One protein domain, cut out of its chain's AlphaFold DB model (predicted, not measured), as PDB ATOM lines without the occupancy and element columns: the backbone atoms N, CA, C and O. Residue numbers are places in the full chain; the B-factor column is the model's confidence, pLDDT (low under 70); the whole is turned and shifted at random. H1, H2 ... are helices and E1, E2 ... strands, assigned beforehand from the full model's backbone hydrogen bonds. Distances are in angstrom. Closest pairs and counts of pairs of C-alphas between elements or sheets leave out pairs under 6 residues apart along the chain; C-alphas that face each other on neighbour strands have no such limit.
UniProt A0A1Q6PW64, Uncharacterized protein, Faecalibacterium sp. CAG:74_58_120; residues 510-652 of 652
ATOM      1  N   GLU A 510     192.205 202.346 108.567       94.00
ATOM      2  CA  GLU A 510     191.692 201.242 107.746       94.00
ATOM      3  C   GLU A 510     191.185 200.086 108.621       94.00
ATOM      4  O   GLU A 510     190.111 199.541 108.370       94.00
ATOM      5  N   ALA A 511     191.919 199.750 109.688       94.81
ATOM      6  CA  ALA A 511     191.522 198.721 110.648       94.81
ATOM      7  C   ALA A 511     190.306 199.136 111.504       94.81
ATOM      8  O   ALA A 511     189.535 198.274 111.928       94.81
ATOM      9  N   PHE A 512     190.120 200.439 111.743       95.31
ATOM     10  CA  PHE A 512     188.940 200.977 112.422       95.31
ATOM     11  C   PHE A 512     187.702 200.929 111.513       95.31
ATOM     12  O   PHE A 512     186.703 200.300 111.868       95.31
ATOM     13  N   THR A 513     187.796 201.507 110.309       94.56
ATOM     14  CA  THR A 513     186.738 201.508 109.283       94.56
ATOM     15  C   THR A 513     186.316 200.087 108.898       94.56
ATOM     16  O   THR A 513     185.131 199.842 108.690       94.56
ATOM     17  N   GLN A 514     187.232 199.109 108.885       94.31
ATOM     18  CA  GLN A 514     186.888 197.711 108.592       94.31
ATOM     19  C   GLN A 514     185.922 197.076 109.616       94.31
ATOM     20  O   GLN A 514     185.174 196.173 109.235       94.31
ATOM     21  N   LYS A 515     185.911 197.514 110.888       92.19
ATOM     22  CA  LYS A 515     184.912 197.056 111.877       92.19
ATOM     23  C   LYS A 515     183.713 198.000 111.998       92.19
ATOM     24  O   LYS A 515     182.592 197.515 112.085       92.19
ATOM     25  N   CYS A 516     183.948 199.313 112.026       91.69
ATOM     26  CA  CYS A 516     182.914 200.317 112.327       91.69
ATOM     27  C   CYS A 516     182.119 200.776 111.097       91.69
ATOM     28  O   CYS A 516     181.109 201.460 111.238       91.69
ATOM     29  N   GLY A 517     182.585 200.442 109.893       92.69
ATOM     30  CA  GLY A 517     182.056 200.978 108.646       92.69
ATOM     31  C   GLY A 517     182.512 202.412 108.352       92.69
ATOM     32  O   GLY A 517     183.293 203.029 109.088       92.69
ATOM     33  N   GLU A 518     182.015 202.925 107.229       92.31
ATOM     34  CA  GLU A 518     182.195 204.316 106.808       92.31
ATOM     35  C   GLU A 518     181.386 205.268 107.700       92.31
ATOM     36  O   GLU A 518     180.267 204.953 108.109       92.31
ATOM     37  N   GLY A 519     181.947 206.444 107.985       92.06
ATOM     38  CA  GLY A 519     181.269 207.484 108.761       92.06
ATOM     39  C   GLY A 519     180.158 208.201 107.989       92.06
ATOM     40  O   GLY A 519     180.093 208.168 106.760       92.06
ATOM     41  N   THR A 520     179.297 208.907 108.721       94.75
ATOM     42  CA  THR A 520     178.224 209.743 108.156       94.75
ATOM     43  C   THR A 520     178.736 211.091 107.643       94.75
ATOM     44  O   THR A 520     178.152 211.657 106.719       94.75
ATOM     45  N   ALA A 521     179.829 211.595 108.221       94.94
ATOM     46  CA  ALA A 521     180.526 212.807 107.800       94.94
ATOM     47  C   ALA A 521     182.009 212.751 108.193       94.94
ATOM     48  O   ALA A 521     182.363 212.142 109.205       94.94
ATOM     49  N   THR A 522     182.856 213.442 107.427       96.06
ATOM     50  CA  THR A 522     184.300 213.554 107.671       96.06
ATOM     51  C   THR A 522     184.730 215.012 107.556       96.06
ATOM     52  O   THR A 522     184.386 215.677 106.580       96.06
ATOM     53  N   GLU A 523     185.499 215.498 108.527       96.12
ATOM     54  CA  GLU A 523     186.021 216.867 108.575       96.12
ATOM     55  C   GLU A 523     187.470 216.904 109.090       96.12
ATOM     56  O   GLU A 523     187.903 216.019 109.830       96.12
ATOM     57  N   THR A 524     188.232 217.930 108.705       95.38
ATOM     58  CA  THR A 524     189.582 218.171 109.239       95.38
ATOM     59  C   THR A 524     189.492 219.114 110.434       95.38
ATOM     60  O   THR A 524     188.941 220.208 110.308       95.38
ATOM     61  N   VAL A 525     190.053 218.717 111.578       93.62
ATOM     62  CA  VAL A 525     190.035 219.497 112.826       93.62
ATOM     63  C   VAL A 525     191.445 219.579 113.401       93.62
ATOM     64  O   VAL A 525     192.080 218.552 113.634       93.62
ATOM     65  N   TYR A 526     191.929 220.791 113.670       89.81
ATOM     66  CA  TYR A 526     193.220 220.994 114.325       89.81
ATOM     67  C   TYR A 526     193.141 220.642 115.816       89.81
ATOM     68  O   TYR A 526     192.300 221.180 116.541       89.81
ATOM     69  N   ASN A 527     194.025 219.764 116.292       86.69
ATOM     70  CA  ASN A 527     194.120 219.409 117.705       86.69
ATOM     71  C   ASN A 527     195.278 220.159 118.369       86.69
ATOM     72  O   ASN A 527     196.442 219.865 118.109       86.69
ATOM     73  N   TYR A 528     194.955 221.089 119.270       82.25
ATOM     74  CA  TYR A 528     195.941 221.882 120.009       82.25
ATOM     75  C   TYR A 528     196.809 221.059 120.976       82.25
ATOM     76  O   TYR A 528     197.946 221.450 121.224       82.25
ATOM     77  N   THR A 529     196.325 219.919 121.479       79.31
ATOM     78  CA  THR A 529     197.097 219.014 122.352       79.31
ATOM     79  C   THR A 529     198.119 218.191 121.563       79.31
ATOM     80  O   THR A 529     199.206 217.923 122.060       79.31
ATOM     81  N   ILE A 530     197.798 217.810 120.319       81.06
ATOM     82  CA  ILE A 530     198.696 217.025 119.443       81.06
ATOM     83  C   ILE A 530     199.515 217.941 118.500       81.06
ATOM     84  O   ILE A 530     200.494 217.516 117.890       81.06
ATOM     85  N   GLY A 531     199.136 219.216 118.380       84.88
ATOM     86  CA  GLY A 531     199.806 220.229 117.560       84.88
ATOM     87  C   GLY A 531     199.585 220.093 116.047       84.88
ATOM     88  O   GLY A 531     200.314 220.719 115.274       84.88
ATOM     89  N   MET A 532     198.611 219.291 115.601       88.94
ATOM     90  CA  MET A 532     198.421 218.940 114.187       88.94
ATOM     91  C   MET A 532     196.955 218.743 113.784       88.94
ATOM     92  O   MET A 532     196.081 218.522 114.624       88.94
ATOM     93  N   ASP A 533     196.708 218.778 112.473       91.62
ATOM     94  CA  ASP A 533     195.425 218.419 111.871       91.62
ATOM     95  C   ASP A 533     195.092 216.935 112.081       91.62
ATOM     96  O   ASP A 533     195.916 216.046 111.842       91.62
ATOM     97  N   MET A 534     193.847 216.674 112.476       93.88
ATOM     98  CA  MET A 534     193.238 215.350 112.546       93.88
ATOM     99  C   MET A 534     192.120 215.221 111.514       93.88
ATOM    100  O   MET A 534     191.390 216.175 111.250       93.88
ATOM    101  N   GLU A 535     191.919 214.014 111.000       95.88
ATOM    102  CA  GLU A 535     190.703 213.640 110.283       95.88
ATOM    103  C   GLU A 535     189.676 213.116 111.298       95.88
ATOM    104  O   GLU A 535     189.859 212.041 111.873       95.88
ATOM    105  N   LYS A 536     188.605 213.877 111.540       96.94
ATOM    106  CA  LYS A 536     187.489 213.492 112.409       96.94
ATOM    107  C   LYS A 536     186.384 212.860 111.568       96.94
ATOM    108  O   LYS A 536     185.873 213.475 110.634       96.94
ATOM    109  N   VAL A 537     185.995 211.642 111.931       97.44
ATOM    110  CA  VAL A 537     184.947 210.847 111.282       97.44
ATOM    111  C   VAL A 537     183.779 210.701 112.255       97.44
ATOM    112  O   VAL A 537     183.952 210.223 113.374       97.44
ATOM    113  N   THR A 538     182.593 211.137 111.836       97.31
ATOM    114  CA  THR A 538     181.371 211.165 112.656       97.31
ATOM    115  C   THR A 538     180.501 209.938 112.381       97.31
ATOM    116  O   THR A 538     180.402 209.481 111.242       97.31
ATOM    117  N   TYR A 539     179.855 209.424 113.426       96.12
ATOM    118  CA  TYR A 539     178.986 208.246 113.439       96.12
ATOM    119  C   TYR A 539     177.683 208.559 114.209       96.12
ATOM    120  O   TYR A 539     177.552 209.632 114.796       96.12
ATOM    121  N   ASP A 540     176.698 207.654 114.235       94.31
ATOM    122  CA  ASP A 540     175.435 207.868 114.974       94.31
ATOM    123  C   ASP A 540     175.547 207.613 116.494       94.31
ATOM    124  O   ASP A 540     174.602 207.878 117.245       94.31
ATOM    125  N   TRP A 541     176.702 207.110 116.943       93.81
ATOM    126  CA  TRP A 541     177.092 206.918 118.343       93.81
ATOM    127  C   TRP A 541     178.103 207.952 118.864       93.81
ATOM    128  O   TRP A 541     178.348 207.983 120.070       93.81
ATOM    129  N   GLY A 542     178.701 208.784 118.001       95.88
ATOM    130  CA  GLY A 542     179.785 209.698 118.382       95.88
ATOM    131  C   GLY A 542     180.753 210.025 117.239       95.88
ATOM    132  O   GLY A 542     180.325 210.241 116.106       95.88
ATOM    133  N   TYR A 543     182.056 210.093 117.520       96.56
ATOM    134  CA  TYR A 543     183.094 210.309 116.503       96.56
ATOM    135  C   TYR A 543     184.435 209.650 116.859       96.56
ATOM    136  O   TYR A 543     184.728 209.352 118.016       96.56
ATOM    137  N   ALA A 544     185.275 209.459 115.843       96.81
ATOM    138  CA  ALA A 544     186.659 209.011 115.964       96.81
ATOM    139  C   ALA A 544     187.593 209.980 115.222       96.81
ATOM    140  O   ALA A 544     187.282 210.399 114.107       96.81
ATOM    141  N   CYS A 545     188.738 210.323 115.813       96.19
ATOM    142  CA  CYS A 545     189.740 211.198 115.201       96.19
ATOM    143  C   CYS A 545     191.026 210.434 114.891       96.19
ATOM    144  O   CYS A 545     191.559 209.713 115.740       96.19
ATOM    145  N   PHE A 546     191.561 210.655 113.691       96.00
ATOM    146  CA  PHE A 546     192.782 210.032 113.197       96.00
ATOM    147  C   PHE A 546     193.847 211.090 112.916       96.00
ATOM    148  O   PHE A 546     193.598 212.039 112.175       96.00
ATOM    149  N   ALA A 547     195.048 210.911 113.463       93.88
ATOM    150  CA  ALA A 547     196.195 211.780 113.208       93.88
ATOM    151  C   ALA A 547     197.347 210.990 112.580       93.88
ATOM    152  O   ALA A 547     197.468 209.774 112.758       93.88
ATOM    153  N   ARG A 548     198.214 211.682 111.835       91.06
ATOM    154  CA  ARG A 548     199.345 211.061 111.138       91.06
ATOM    155  C   ARG A 548     200.560 210.920 112.059       91.06
ATOM    156  O   ARG A 548     201.533 211.662 111.936       91.06
ATOM    157  N   LEU A 549     200.523 209.951 112.970       87.06
ATOM    158  CA  LEU A 549     201.655 209.666 113.852       87.06
ATOM    159  C   LEU A 549     202.688 208.769 113.152       87.06
ATOM    160  O   LEU A 549     202.369 207.711 112.604       87.06
ATOM    161  N   ARG A 550     203.959 209.190 113.197       83.06
ATOM    162  CA  ARG A 550     205.115 208.537 112.551       83.06
ATOM    163  C   ARG A 550     204.901 208.336 111.036       83.06
ATOM    164  O   ARG A 550     205.269 209.203 110.249       83.06
ATOM    165  N   THR A 551     204.320 207.213 110.614       83.00
ATOM    166  CA  THR A 551     204.118 206.846 109.197       83.00
ATOM    167  C   THR A 551     202.676 206.494 108.822       83.00
ATOM    168  O   THR A 551     202.416 206.305 107.634       83.00
ATOM    169  N   ALA A 552     201.742 206.434 109.777       89.75
ATOM    170  CA  ALA A 552     200.372 205.958 109.563       89.75
ATOM    171  C   ALA A 552     199.322 206.936 110.114       89.75
ATOM    172  O   ALA A 552     199.587 207.672 111.062       89.75
ATOM    173  N   ASN A 553     198.116 206.913 109.540       93.00
ATOM    174  CA  ASN A 553     196.955 207.588 110.118       93.00
ATOM    175  C   ASN A 553     196.347 206.662 111.178       93.00
ATOM    176  O   ASN A 553     195.791 205.613 110.843       93.00
ATOM    177  N   VAL A 554     196.487 207.030 112.449       94.88
ATOM    178  CA  VAL A 554     196.096 206.210 113.604       94.88
ATOM    179  C   VAL A 554     195.074 206.922 114.478       94.88
ATOM    180  O   VAL A 554     195.069 208.149 114.563       94.88
ATOM    181  N   LEU A 555     194.212 206.137 115.122       95.12
ATOM    182  CA  LEU A 555     193.215 206.601 116.080       95.12
ATOM    183  C   LEU A 555     193.917 207.326 117.233       95.12
ATOM    184  O   LEU A 555     194.744 206.731 117.922       95.12
ATOM    185  N   VAL A 556     193.585 208.595 117.449       94.56
ATOM    186  CA  VAL A 556     194.093 209.412 118.567       94.56
ATOM    187  C   VAL A 556     192.984 209.922 119.475       94.56
ATOM    188  O   VAL A 556     193.262 210.320 120.600       94.56
ATOM    189  N   GLU A 557     191.730 209.865 119.033       95.44
ATOM    190  CA  GLU A 557     190.588 210.163 119.888       95.44
ATOM    191  C   GLU A 557     189.382 209.305 119.513       95.44
ATOM    192  O   GLU A 557     189.128 209.066 118.332       95.44
ATOM    193  N   LEU A 558     188.632 208.869 120.520       95.50
ATOM    194  CA  LEU A 558     187.350 208.196 120.376       95.50
ATOM    195  C   LEU A 558     186.359 208.820 121.364       95.50
ATOM    196  O   LEU A 558     186.613 208.828 122.567       95.50
ATOM    197  N   TYR A 559     185.247 209.341 120.858       96.31
ATOM    198  CA  TYR A 559     184.195 209.990 121.640       96.31
ATOM    199  C   TYR A 559     182.862 209.303 121.362       96.31
ATOM    200  O   TYR A 559     182.503 209.099 120.201       96.31
ATOM    201  N   MET A 560     182.114 208.966 122.409       95.75
ATOM    202  CA  MET A 560     180.818 208.296 122.308       95.75
ATOM    203  C   MET A 560     179.773 208.922 123.229       95.75
ATOM    204  O   MET A 560     180.085 209.318 124.345       95.75
ATOM    205  N   THR A 561     178.522 208.938 122.775       96.12
ATOM    206  CA  THR A 561     177.320 209.285 123.562       96.12
ATOM    207  C   THR A 561     176.341 208.110 123.664       96.12
ATOM    208  O   THR A 561     175.231 208.247 124.180       96.12
ATOM    209  N   ARG A 562     176.712 206.946 123.109       92.25
ATOM    210  CA  ARG A 562     175.910 205.713 123.032       92.25
ATOM    211  C   ARG A 562     176.840 204.494 123.110       92.25
ATOM    212  O   ARG A 562     177.964 204.553 122.616       92.25
ATOM    213  N   ASP A 563     176.362 203.397 123.698       86.56
ATOM    214  CA  ASP A 563     177.151 202.187 123.993       86.56
ATOM    215  C   ASP A 563     177.472 201.318 122.754       86.56
ATOM    216  O   ASP A 563     176.999 200.189 122.631       86.56
ATOM    217  N   GLU A 564     178.285 201.832 121.827       89.94
ATOM    218  CA  GLU A 564     178.772 201.068 120.661       89.94
ATOM    219  C   GLU A 564     179.920 200.106 121.024       89.94
ATOM    220  O   GLU A 564     180.021 198.992 120.509       89.94
ATOM    221  N   PHE A 565     180.799 200.522 121.940       88.88
ATOM    222  CA  PHE A 565     181.984 199.764 122.344       88.88
ATOM    223  C   PHE A 565     182.012 199.574 123.862       88.88
ATOM    224  O   PHE A 565     181.673 200.482 124.616       88.88
ATOM    225  N   THR A 566     182.491 198.417 124.322       86.12
ATOM    226  CA  THR A 566     182.673 198.132 125.752       86.12
ATOM    227  C   THR A 566     183.634 199.136 126.393       86.12
ATOM    228  O   THR A 566     184.842 199.075 126.145       86.12
ATOM    229  N   ALA A 567     183.120 200.030 127.237       90.50
ATOM    230  CA  ALA A 567     183.952 200.942 128.011       90.50
ATOM    231  C   ALA A 567     184.696 200.202 129.152       90.50
ATOM    232  O   ALA A 567     184.283 199.108 129.579       90.50
ATOM    233  N   PRO A 568     185.827 200.743 129.645       92.12
ATOM    234  CA  PRO A 568     186.696 200.012 130.558       92.12
ATOM    235  C   PRO A 568     186.013 199.575 131.857       92.12
ATOM    236  O   PRO A 568     185.135 200.242 132.405       92.12
ATOM    237  N   ARG A 569     186.443 198.420 132.378       94.00
ATOM    238  CA  ARG A 569     185.984 197.833 133.656       94.00
ATOM    239  C   ARG A 569     184.467 197.603 133.789       94.00
ATOM    240  O   ARG A 569     184.017 197.307 134.895       94.00
ATOM    241  N   LYS A 570     183.718 197.611 132.675       91.75
ATOM    242  CA  LYS A 570     182.241 197.523 132.608       91.75
ATOM    243  C   LYS A 570     181.510 198.774 133.111       91.75
ATOM    244  O   LYS A 570     180.408 198.671 133.645       91.75
ATOM    245  N   THR A 571     182.130 199.936 132.946       94.62
ATOM    246  CA  THR A 571     181.393 201.202 132.840       94.62
ATOM    247  C   THR A 571     180.632 201.252 131.507       94.62
ATOM    248  O   THR A 571     180.859 200.414 130.630       94.62
ATOM    249  N   GLN A 572     179.711 202.204 131.371       94.62
ATOM    250  CA  GLN A 572     178.906 202.437 130.168       94.62
ATOM    251  C   GLN A 572     178.266 203.834 130.223       94.62
ATOM    252  O   GLN A 572     178.303 204.502 131.262       94.62
ATOM    253  N   ILE A 573     177.637 204.264 129.131       95.88
ATOM    254  CA  ILE A 573     176.719 205.404 129.149       95.88
ATOM    255  C   ILE A 573     175.571 205.096 130.132       95.88
ATOM    256  O   ILE A 573     175.115 203.958 130.289       95.88
ATOM    257  N   GLY A 574     175.147 206.113 130.880       95.06
ATOM    258  CA  GLY A 574     174.170 205.992 131.960       95.06
ATOM    259  C   GLY A 574     174.707 205.429 133.284       95.06
ATOM    260  O   GLY A 574     173.945 205.404 134.250       95.06
ATOM    261  N   SER A 575     175.983 205.019 133.385       96.69
ATOM    262  CA  SER A 575     176.604 204.724 134.690       96.69
ATOM    263  C   SER A 575     176.589 205.956 135.601       96.69
ATOM    264  O   SER A 575     176.719 207.086 135.138       96.69
ATOM    265  N   THR A 576     176.460 205.748 136.908       97.56
ATOM    266  CA  THR A 576     176.538 206.816 137.921       97.56
ATOM    267  C   THR A 576     177.982 207.179 138.292       97.56
ATOM    268  O   THR A 576     178.901 206.374 138.115       97.56
ATOM    269  N   GLU A 577     178.181 208.370 138.874       96.38
ATOM    270  CA  GLU A 577     179.467 208.803 139.456       96.38
ATOM    271  C   GLU A 577     180.067 207.741 140.400       96.38
ATOM    272  O   GLU A 577     181.230 207.360 140.247       96.38
ATOM    273  N   ASP A 578     179.258 207.198 141.317       95.94
ATOM    274  CA  ASP A 578     179.679 206.150 142.256       95.94
ATOM    275  C   ASP A 578     180.101 204.853 141.542       95.94
ATOM    276  O   ASP A 578     181.093 204.234 141.931       95.94
ATOM    277  N   GLU A 579     179.395 204.427 140.489       96.69
ATOM    278  CA  GLU A 579     179.743 203.213 139.738       96.69
ATOM    279  C   GLU A 579     181.099 203.353 139.037       96.69
ATOM    280  O   GLU A 579     181.955 202.474 139.206       96.69
ATOM    281  N   VAL A 580     181.332 204.472 138.339       96.25
ATOM    282  CA  VAL A 580     182.611 204.775 137.670       96.25
ATOM    283  C   VAL A 580     183.749 204.873 138.690       96.25
ATOM    284  O   VAL A 580     184.778 204.211 138.537       96.25
ATOM    285  N   VAL A 581     183.567 205.617 139.784       95.62
ATOM    286  CA  VAL A 581     184.598 205.741 140.828       95.62
ATOM    287  C   VAL A 581     184.882 204.388 141.494       95.62
ATOM    288  O   VAL A 581     186.041 204.064 141.760       95.62
ATOM    289  N   SER A 582     183.866 203.540 141.705       94.81
ATOM    290  CA  SER A 582     184.019 202.259 142.411       94.81
ATOM    291  C   SER A 582     184.922 201.237 141.709       94.81
ATOM    292  O   SER A 582     185.421 200.311 142.367       94.81
ATOM    293  N   VAL A 583     185.136 201.344 140.391       95.50
ATOM    294  CA  VAL A 583     185.980 200.410 139.621       95.50
ATOM    295  C   VAL A 583     187.451 200.831 139.546       95.50
ATOM    296  O   VAL A 583     188.306 199.969 139.311       95.50
ATOM    297  N   TYR A 584     187.772 202.092 139.839       95.75
ATOM    298  CA  TYR A 584     189.139 202.621 139.893       95.75
ATOM    299  C   TYR A 584     189.622 202.853 141.329       95.75
ATOM    300  O   TYR A 584     188.907 202.635 142.309       95.75
ATOM    301  N   LYS A 585     190.901 203.217 141.471       94.81
ATOM    302  CA  LYS A 585     191.470 203.626 142.755       94.81
ATOM    303  C   LYS A 585     190.803 204.926 143.215       94.81
ATOM    304  O   LYS A 585     190.702 205.869 142.442       94.81
ATOM    305  N   ASP A 586     190.430 204.972 144.486       94.44
ATOM    306  CA  ASP A 586     189.994 206.182 145.177       94.44
ATOM    307  C   ASP A 586     190.573 206.159 146.600       94.44
ATOM    308  O   ASP A 586     190.450 205.159 147.320       94.44
ATOM    309  N   PHE A 587     191.242 207.242 146.994       93.38
ATOM    310  CA  PHE A 587     191.761 207.441 148.347       93.38
ATOM    311  C   PHE A 587     190.706 207.962 149.343       93.38
ATOM    312  O   PHE A 587     190.943 207.938 150.551       93.38
ATOM    313  N   GLY A 588     189.532 208.394 148.885       92.44
ATOM    314  CA  GLY A 588     188.486 208.953 149.741       92.44
ATOM    315  C   GLY A 588     188.717 210.419 150.113       92.44
ATOM    316  O   GLY A 588     188.263 210.855 151.170       92.44
ATOM    317  N   GLN A 589     189.422 211.179 149.263       94.56
ATOM    318  CA  GLN A 589     189.507 212.639 149.370       94.56
ATOM    319  C   GLN A 589     188.087 213.240 149.341       94.56
ATOM    320  O   GLN A 589     187.212 212.717 148.645       94.56
ATOM    321  N   VAL A 590     187.858 214.322 150.086       95.00
ATOM    322  CA  VAL A 590     186.610 215.107 150.012       95.00
ATOM    323  C   VAL A 590     186.690 216.144 148.879       95.00
ATOM    324  O   VAL A 590     187.748 216.307 148.276       95.00
ATOM    325  N   GLU A 591     185.587 216.813 148.550       95.38
ATOM    326  CA  GLU A 591     185.588 217.866 147.522       95.38
ATOM    327  C   GLU A 591     186.349 219.130 147.988       95.38
ATOM    328  O   GLU A 591     186.446 219.415 149.185       95.38
ATOM    329  N   SER A 592     186.918 219.873 147.035       95.38
ATOM    330  CA  SER A 592     187.547 221.184 147.232       95.38
ATOM    331  C   SER A 592     186.503 222.310 147.339       95.38
ATOM    332  O   SER A 592     185.321 222.065 147.077       95.38
ATOM    333  N   PRO A 593     186.898 223.564 147.645       93.38
ATOM    334  CA  PRO A 593     185.993 224.715 147.569       93.38
ATOM    335  C   PRO A 593     185.306 224.882 146.200       93.38
ATOM    336  O   PRO A 593     184.142 225.274 146.153       93.38
ATOM    337  N   SER A 594     185.975 224.519 145.099       93.69
ATOM    338  CA  SER A 594     185.399 224.534 143.740       93.69
ATOM    339  C   SER A 594     184.504 223.320 143.436       93.69
ATOM    340  O   SER A 594     183.900 223.243 142.369       93.69
ATOM    341  N   GLY A 595     184.413 222.343 144.346       94.25
ATOM    342  CA  GLY A 595     183.730 221.066 144.118       94.25
ATOM    343  C   GLY A 595     184.554 220.039 143.329       94.25
ATOM    344  O   GLY A 595     184.007 219.040 142.868       94.25
ATOM    345  N   ASN A 596     185.860 220.263 143.160       96.19
ATOM    346  CA  ASN A 596     186.755 219.312 142.505       96.19
ATOM    347  C   ASN A 596     187.183 218.201 143.482       96.19
ATOM    348  O   ASN A 596     187.335 218.448 144.676       96.19
ATOM    349  N   ARG A 597     187.441 216.978 143.000       96.38
ATOM    350  CA  ARG A 597     187.748 215.826 143.872       96.38
ATOM    351  C   ARG A 597     188.898 214.967 143.349       96.38
ATOM    352  O   ARG A 597     188.760 214.288 142.336       96.38
ATOM    353  N   GLY A 598     190.026 214.951 144.057       96.25
ATOM    354  CA  GLY A 598     191.139 214.037 143.766       96.25
ATOM    355  C   GLY A 598     190.794 212.578 144.093       96.25
ATOM    356  O   GLY A 598     190.236 212.296 145.151       96.25
ATOM    357  N   LEU A 599     191.104 211.643 143.195       96.62
ATOM    358  CA  LEU A 599     190.900 210.199 143.395       96.62
ATOM    359  C   LEU A 599     192.235 209.494 143.654       96.62
ATOM    360  O   LEU A 599     192.328 208.658 144.556       96.62
ATOM    361  N   TYR A 600     193.261 209.842 142.871       95.94
ATOM    362  CA  TYR A 600     194.668 209.482 143.070       95.94
ATOM    363  C   TYR A 600     195.591 210.365 142.219       95.94
ATOM    364  O   TYR A 600     195.216 210.795 141.129       95.94
ATOM    365  N   GLU A 601     196.839 210.526 142.650       95.25
ATOM    366  CA  GLU A 601     197.932 211.048 141.828       95.25
ATOM    367  C   GLU A 601     199.238 210.301 142.144       95.25
ATOM    368  O   GLU A 601     199.521 209.977 143.299       95.25
ATOM    369  N   SER A 602     199.998 209.939 141.108       90.06
ATOM    370  CA  SER A 602     201.214 209.128 141.214       90.06
ATOM    371  C   SER A 602     202.079 209.307 139.969       90.06
ATOM    372  O   SER A 602     201.831 208.655 138.956       90.06
ATOM    373  N   GLU A 603     203.094 210.169 140.066       84.31
ATOM    374  CA  GLU A 603     203.958 210.583 138.948       84.31
ATOM    375  C   GLU A 603     203.119 211.132 137.782       84.31
ATOM    376  O   GLU A 603     202.652 212.266 137.864       84.31
ATOM    377  N   PHE A 604     202.865 210.334 136.747       83.12
ATOM    378  CA  PHE A 604     202.062 210.716 135.579       83.12
ATOM    379  C   PHE A 604     200.606 210.219 135.644       83.12
ATOM    380  O   PHE A 604     199.731 210.735 134.943       83.12
ATOM    381  N   ASN A 605     200.319 209.234 136.501       93.25
ATOM    382  CA  ASN A 605     199.002 208.611 136.606       93.25
ATOM    383  C   ASN A 605     198.105 209.412 137.556       93.25
ATOM    384  O   ASN A 605     198.393 209.517 138.752       93.25
ATOM    385  N   LYS A 606     196.974 209.913 137.049       95.94
ATOM    386  CA  LYS A 606     196.037 210.761 137.804       95.94
ATOM    387  C   LYS A 606     194.593 210.286 137.662       95.94
ATOM    388  O   LYS A 606     194.199 209.789 136.613       95.94
ATOM    389  N   GLY A 607     193.801 210.471 138.711       97.62
ATOM    390  CA  GLY A 607     192.344 210.440 138.675       97.62
ATOM    391  C   GLY A 607     191.814 211.656 139.427       97.62
ATOM    392  O   GLY A 607     192.138 211.815 140.604       97.62
ATOM    393  N   LYS A 608     191.029 212.522 138.779       97.62
ATOM    394  CA  LYS A 608     190.381 213.687 139.412       97.62
ATOM    395  C   LYS A 608     188.996 213.896 138.798       97.62
ATOM    396  O   LYS A 608     188.838 213.840 137.582       97.62
ATOM    397  N   ILE A 609     188.002 214.138 139.647       98.00
ATOM    398  CA  ILE A 609     186.692 214.643 139.239       98.00
ATOM    399  C   ILE A 609     186.785 216.164 139.186       98.00
ATOM    400  O   ILE A 609     187.237 216.799 140.145       98.00
ATOM    401  N   TYR A 610     186.362 216.728 138.066       97.38
ATOM    402  CA  TYR A 610     186.237 218.160 137.843       97.38
ATOM    403  C   TYR A 610     184.759 218.529 137.837       97.38
ATOM    404  O   TYR A 610     183.961 217.837 137.203       97.38
ATOM    405  N   LYS A 611     184.394 219.605 138.530       96.25
ATOM    406  CA  LYS A 611     183.040 220.163 138.511       96.25
ATOM    407  C   LYS A 611     183.023 221.394 137.610       96.25
ATOM    408  O   LYS A 611     183.878 222.262 137.758       96.25
ATOM    409  N   GLN A 612     182.070 221.453 136.688       95.62
ATOM    410  CA  GLN A 612     181.936 222.552 135.734       95.62
ATOM    411  C   GLN A 612     180.971 223.632 136.247       95.62
ATOM    412  O   GLN A 612     180.147 223.385 137.133       95.62
ATOM    413  N   GLU A 613     181.056 224.835 135.672       93.44
ATOM    414  CA  GLU A 613     180.220 225.987 136.053       93.44
ATOM    415  C   GLU A 613     178.720 225.769 135.781       93.44
ATOM    416  O   GLU A 613     177.877 226.290 136.510       93.44
ATOM    417  N   ASP A 614     178.377 224.957 134.776       93.19
ATOM    418  CA  ASP A 614     176.997 224.573 134.439       93.19
ATOM    419  C   ASP A 614     176.416 223.469 135.349       93.19
ATOM    420  O   ASP A 614     175.239 223.114 135.239       93.19
ATOM    421  N   GLY A 615     177.225 222.940 136.274       91.75
ATOM    422  CA  GLY A 615     176.857 221.867 137.193       91.75
ATOM    423  C   GLY A 615     177.082 220.448 136.661       91.75
ATOM    424  O   GLY A 615     176.768 219.499 137.382       91.75
ATOM    425  N   THR A 616     177.623 220.277 135.452       96.62
ATOM    426  CA  THR A 616     178.121 218.976 134.972       96.62
ATOM    427  C   THR A 616     179.410 218.568 135.701       96.62
ATOM    428  O   THR A 616     180.044 219.363 136.410       96.62
ATOM    429  N   LYS A 617     179.806 217.301 135.558       97.81
ATOM    430  CA  LYS A 617     181.070 216.764 136.087       97.81
ATOM    431  C   LYS A 617     181.857 216.061 134.982       97.81
ATOM    432  O   LYS A 617     181.277 215.485 134.072       97.81
ATOM    433  N   ILE A 618     183.184 216.050 135.098       98.25
ATOM    434  CA  ILE A 618     184.060 215.188 134.294       98.25
ATOM    435  C   ILE A 618     184.904 214.338 135.239       98.25
ATOM    436  O   ILE A 618     185.700 214.875 136.011       98.25
ATOM    437  N   ILE A 619     184.754 213.015 135.180       98.25
ATOM    438  CA  ILE A 619     185.643 212.075 135.871       98.25
ATOM    439  C   ILE A 619     186.794 211.759 134.918       98.25
ATOM    440  O   ILE A 619     186.635 210.980 133.979       98.25
ATOM    441  N   ARG A 620     187.950 212.378 135.161       98.00
ATOM    442  CA  ARG A 620     189.140 212.280 134.313       98.00
ATOM    443  C   ARG A 620     190.161 211.328 134.911       98.00
ATOM    444  O   ARG A 620     190.658 211.561 136.018       98.00
ATOM    445  N   TYR A 621     190.541 210.316 134.142       97.62
ATOM    446  CA  TYR A 621     191.688 209.453 134.411       97.62
ATOM    447  C   TYR A 621     192.777 209.699 133.364       97.62
ATOM    448  O   TYR A 621     192.488 209.791 132.176       97.62
ATOM    449  N   ARG A 622     194.036 209.803 133.794       95.69
ATOM    450  CA  ARG A 622     195.219 209.885 132.924       95.69
ATOM    451  C   ARG A 622     196.203 208.783 133.299       95.69
ATOM    452  O   ARG A 622     196.377 208.498 134.490       95.69
ATOM    453  N   VAL A 623     196.830 208.178 132.296       95.19
ATOM    454  CA  VAL A 623     197.840 207.125 132.446       95.19
ATOM    455  C   VAL A 623     198.973 207.311 131.434       95.19
ATOM    456  O   VAL A 623     198.715 207.595 130.266       95.19
ATOM    457  N   GLU A 624     200.223 207.148 131.867       92.88
ATOM    458  CA  GLU A 624     201.380 207.139 130.962       92.88
ATOM    459  C   GLU A 624     201.488 205.800 130.213       92.88
ATOM    460  O   GLU A 624     201.252 204.720 130.763       92.88
ATOM    461  N   THR A 625     201.863 205.867 128.939       87.31
ATOM    462  CA  THR A 625     202.198 204.709 128.104       87.31
ATOM    463  C   THR A 625     203.695 204.389 128.166       87.31
ATOM    464  O   THR A 625     204.509 205.231 128.522       87.31
ATOM    465  N   GLY A 626     204.095 203.182 127.751       81.88
ATOM    466  CA  GLY A 626     205.514 202.790 127.705       81.88
ATOM    467  C   GLY A 626     206.391 203.583 126.717       81.88
ATOM    468  O   GLY A 626     207.609 203.434 126.758       81.88
ATOM    469  N   ASP A 627     205.784 204.416 125.864       82.50
ATOM    470  CA  ASP A 627     206.460 205.363 124.961       82.50
ATOM    471  C   ASP A 627     206.431 206.816 125.531       82.50
ATOM    472  O   ASP A 627     206.717 207.764 124.806       82.50
ATOM    473  N   SER A 628     206.059 207.006 126.807       83.75
ATOM    474  CA  SER A 628     205.880 208.285 127.534       83.75
ATOM    475  C   SER A 628     204.801 209.263 127.037       83.75
ATOM    476  O   SER A 628     204.598 210.308 127.650       83.75
ATOM    477  N   HIS A 629     204.021 208.905 126.015       88.50
ATOM    478  CA  HIS A 629     202.759 209.596 125.706       88.50
ATOM    479  C   HIS A 629     201.702 209.302 126.789       88.50
ATOM    480  O   HIS A 629     201.740 208.233 127.411       88.50
ATOM    481  N   ILE A 630     200.704 210.170 126.958       91.69
ATOM    482  CA  ILE A 630     199.609 209.999 127.924       91.69
ATOM    483  C   ILE A 630     198.320 209.564 127.214       91.69
ATOM    484  O   ILE A 630     197.966 210.054 126.141       91.69
ATOM    485  N   TRP A 631     197.583 208.642 127.835       93.81
ATOM    486  CA  TRP A 631     196.185 208.369 127.504       93.81
ATOM    487  C   TRP A 631     195.280 208.992 128.565       93.81
ATOM    488  O   TRP A 631     195.464 208.754 129.761       93.81
ATOM    489  N   GLN A 632     194.282 209.751 128.122       95.31
ATOM    490  CA  GLN A 632     193.251 210.342 128.965       95.31
ATOM    491  C   GLN A 632     191.899 209.693 128.672       95.31
ATOM    492  O   GLN A 632     191.508 209.553 127.517       95.31
ATOM    493  N   LEU A 633     191.194 209.291 129.725       96.56
ATOM    494  CA  LEU A 633     189.839 208.758 129.689       96.56
ATOM    495  C   LEU A 633     188.948 209.648 130.553       96.56
ATOM    496  O   LEU A 633     189.061 209.647 131.781       96.56
ATOM    497  N   ASP A 634     188.076 210.389 129.887       97.50
ATOM    498  CA  ASP A 634     187.087 211.266 130.492       97.50
ATOM    499  C   ASP A 634     185.710 210.608 130.405       97.50
ATOM    500  O   ASP A 634     185.246 210.240 129.325       97.50
ATOM    501  N   TYR A 635     185.048 210.482 131.551       98.00
ATOM    502  CA  TYR A 635     183.608 210.263 131.615       98.00
ATOM    503  C   TYR A 635     182.964 211.629 131.848       98.00
ATOM    504  O   TYR A 635     183.213 212.259 132.879       98.00
ATOM    505  N   GLU A 636     182.173 212.093 130.890       98.00
ATOM    506  CA  GLU A 636     181.399 213.331 130.974       98.00
ATOM    507  C   GLU A 636     180.030 212.981 131.577       98.00
ATOM    508  O   GLU A 636     179.401 211.992 131.189       98.00
ATOM    509  N   LEU A 637     179.640 213.708 132.628       98.12
ATOM    510  CA  LEU A 637     178.451 213.448 133.436       98.12
ATOM    511  C   LEU A 637     177.525 214.662 133.421       98.12
ATOM    512  O   LEU A 637     177.890 215.750 133.880       98.12
ATOM    513  N   ASN A 638     176.278 214.429 133.020       96.25
ATOM    514  CA  ASN A 638     175.215 215.421 133.101       96.25
ATOM    515  C   ASN A 638     174.895 215.827 134.558       96.25
ATOM    516  O   ASN A 638     175.301 215.188 135.532       96.25
ATOM    517  N   THR A 639     174.071 216.864 134.710       94.69
ATOM    518  CA  THR A 639     173.660 217.447 136.002       94.69
ATOM    519  C   THR A 639     172.876 216.507 136.939       94.69
ATOM    520  O   THR A 639     172.606 216.883 138.079       94.69
ATOM    521  N   SER A 640     172.526 215.283 136.511       93.50
ATOM    522  CA  SER A 640     171.967 214.227 137.377       93.50
ATOM    523  C   SER A 640     173.015 213.259 137.950       93.50
ATOM    524  O   SER A 640     172.658 212.380 138.733       93.50
ATOM    525  N   GLY A 641     174.297 213.411 137.593       94.19
ATOM    526  CA  GLY A 641     175.384 212.540 138.057       94.19
ATOM    527  C   GLY A 641     175.484 211.207 137.308       94.19
ATOM    528  O   GLY A 641     176.014 210.236 137.854       94.19
ATOM    529  N   THR A 642     174.966 211.147 136.076       96.94
ATOM    530  CA  THR A 642     175.074 209.986 135.177       96.94
ATOM    531  C   THR A 642     175.895 210.328 133.940       96.94
ATOM    532  O   THR A 642     175.824 211.449 133.440       96.94
ATOM    533  N   VAL A 643     176.678 209.363 133.455       97.50
ATOM    534  CA  VAL A 643     177.521 209.498 132.260       97.50
ATOM    535  C   VAL A 643     176.643 209.685 131.024       97.50
ATOM    536  O   VAL A 643     175.795 208.836 130.751       97.50
ATOM    537  N   ASP A 644     176.853 210.753 130.260       96.88
ATOM    538  CA  ASP A 644     176.201 210.991 128.964       96.88
ATOM    539  C   ASP A 644     177.174 211.003 127.777       96.88
ATOM    540  O   ASP A 644     176.747 210.737 126.649       96.88
ATOM    541  N   ALA A 645     178.477 211.179 128.023       97.38
ATOM    542  CA  ALA A 645     179.519 210.871 127.048       97.38
ATOM    543  C   ALA A 645     180.771 210.227 127.672       97.38
ATOM    544  O   ALA A 645     181.081 210.404 128.850       97.38
ATOM    545  N   ILE A 646     181.515 209.473 126.860       97.62
ATOM    546  CA  ILE A 646     182.850 208.961 127.200       97.62
ATOM    547  C   ILE A 646     183.816 209.374 126.095       97.62
ATOM    548  O   ILE A 646     183.572 209.113 124.913       97.62
ATOM    549  N   ARG A 647     184.934 209.984 126.490       96.12
ATOM    550  CA  ARG A 647     185.999 210.452 125.605       96.12
ATOM    551  C   ARG A 647     187.318 209.793 125.983       96.12
ATOM    552  O   ARG A 647     187.749 209.852 127.131       96.12
ATOM    553  N   TRP A 648     187.979 209.175 125.013       96.00
ATOM    554  CA  TRP A 648     189.289 208.553 125.180       96.00
ATOM    555  C   TRP A 648     190.271 209.169 124.187       96.00
ATOM    556  O   TRP A 648     190.116 208.997 122.977       96.00
ATOM    557  N   SER A 649     191.252 209.921 124.689       94.12
ATOM    558  CA  SER A 649     192.151 210.767 123.897       94.12
ATOM    559  C   SER A 649     193.630 210.501 124.180       94.12
ATOM    560  O   SER A 649     194.030 210.158 125.294       94.12
ATOM    561  N   TYR A 650     194.447 210.683 123.149       92.44
ATOM    562  CA  TYR A 650     195.901 210.566 123.166       92.44
ATOM    563  C   TYR A 650     196.546 211.949 123.251       92.44
ATOM    564  O   TYR A 650     196.196 212.851 122.487       92.44
ATOM    565  N   GLU A 651     197.521 212.087 124.139       88.62
ATOM    566  CA  GLU A 651     198.315 213.297 124.337       88.62
ATOM    567  C   GLU A 651     199.801 212.907 124.154       88.62
ATOM    568  O   GLU A 651     200.251 211.986 124.842       88.62
ATOM    569  N   PRO A 652     200.538 213.497 123.189       80.50
ATOM    570  CA  PRO A 652     201.921 213.116 122.876       80.50
ATOM    571  C   PRO A 652     202.955 213.602 123.902       80.50
ATOM    572  O   PRO A 652     202.663 214.563 124.646       80.50
TER     573      PRO A 652
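What this domain is: This is residues 510 to 652 of the 652 residues of an uncharacterized protein of Faecalibacterium sp. CAG:74_58_120 (UniProt A0A1Q6PW64). Picture one large, twisted and curled sheet of nine strands standing side by side like a wall, with a short helix, H1, over it towards its E1 edge and a second short helix, H2, grazing it in the half that ends at E5. The wall is made of two meanders, E1 to E4 and E5 to E9; the chain leaves E4 by a long stretch, passes through H2, reaches the far edge at E5 and folds back strand by strand until E9 stands beside E4. The printed part has 143 residues, with two named helices and nine named strands in the order H1 E1 E2 E3 E4 H2 E5 E6 E7 E8 E9. The sheet's order is E1 E2 E3 E4 E9 E8 E7 E6 E5, all antiparallel, and the class is mostly strand. The whole is compact, with a radius of gyration of the C-alphas of 16.0 A and spans of 44 by 32 by 28 A.

Where its parts are: Find C-alpha 510 at (191.692, 201.242, 107.746); there H1 begins, residues 510 to 516, 9.9 A long. Next come E1, residues 521 to 527, 18.1 A, and E2, residues 532 to 538, 18.8 A. Read on to E3, residues 542 to 549, 22.3 A, and E4, residues 552 to 560, 23.5 A. Look for C-alpha 577 at (179.467, 208.803, 139.456), where H2 begins; it takes residues 577 to 583 and is 10.6 A long. Then follow E5, residues 597 to 602, 15.3 A, E6, residues 605 to 611, 19.8 A, E7, residues 617 to 624, 23.1 A, and E8, residues 630 to 637, 22.1 A. E9, residues 643 to 651, 22.6 A, ends at C-alpha 651, (198.315, 213.297, 124.337).

How they stand to each other: Begin at the edge strand E1, which forms a hairpin with E2 at 151 degrees; N 523 and O 536 are 2.9 A apart, within hydrogen-bond range. The hairpin E2 and E3 shows N 535 and O 546 at 2.8 A, and the hairpin E3 and E4 shows N 545 and O 557 at 2.8 A. Where the two meanders, rows of strands each the antiparallel neighbour of the one before, come together, E4 and E9 stand at 158 degrees, with N 650 and O 556 at 2.8 A. Go on to the hairpin E8 and E9, with N 632 and O 649 at 2.9 A, and the hairpin E7 and E8, with N 633 and O 621 at 2.8 A. The hairpin E6 and E7 has N 610 and O 618 at 2.8 A, and the hairpin E5 and E6, ending at the edge strand E5, has N 599 and O 607 at 2.8 A. H1 is on the sheet at a height over the sheet of 10.0 A; it is over E3 and only just not over E4, on which 2 of its 7 C-alphas fall. On the local plane it stands at 8 degrees to E3, along the strands. The closest C-alphas of H1 and E4 are those of Phe 512 and Leu 555, 8.0 A apart. H2 only grazes the sheet, with its residues 577 to 581; its closest C-alphas to E9 are those of Glu 577 and Val 643, 7.5 A apart. H1 and H2 are apart. In H1 and in H2, 2 of 3 O i to N i+4 pairs are within hydrogen-bond range.

The domain as a whole: Look for the two C-alphas farthest apart at Gln 514 and Pro 593, 47.4 A. The printed part has no cut and ends at the chain's last residue, 652. The links E4 to H2, residues 561 to 576, and H2 to E5, residues 584 to 596, are long; the others are tight. The mean pLDDT of the printed part is 93.5, and no printed residue is under 70.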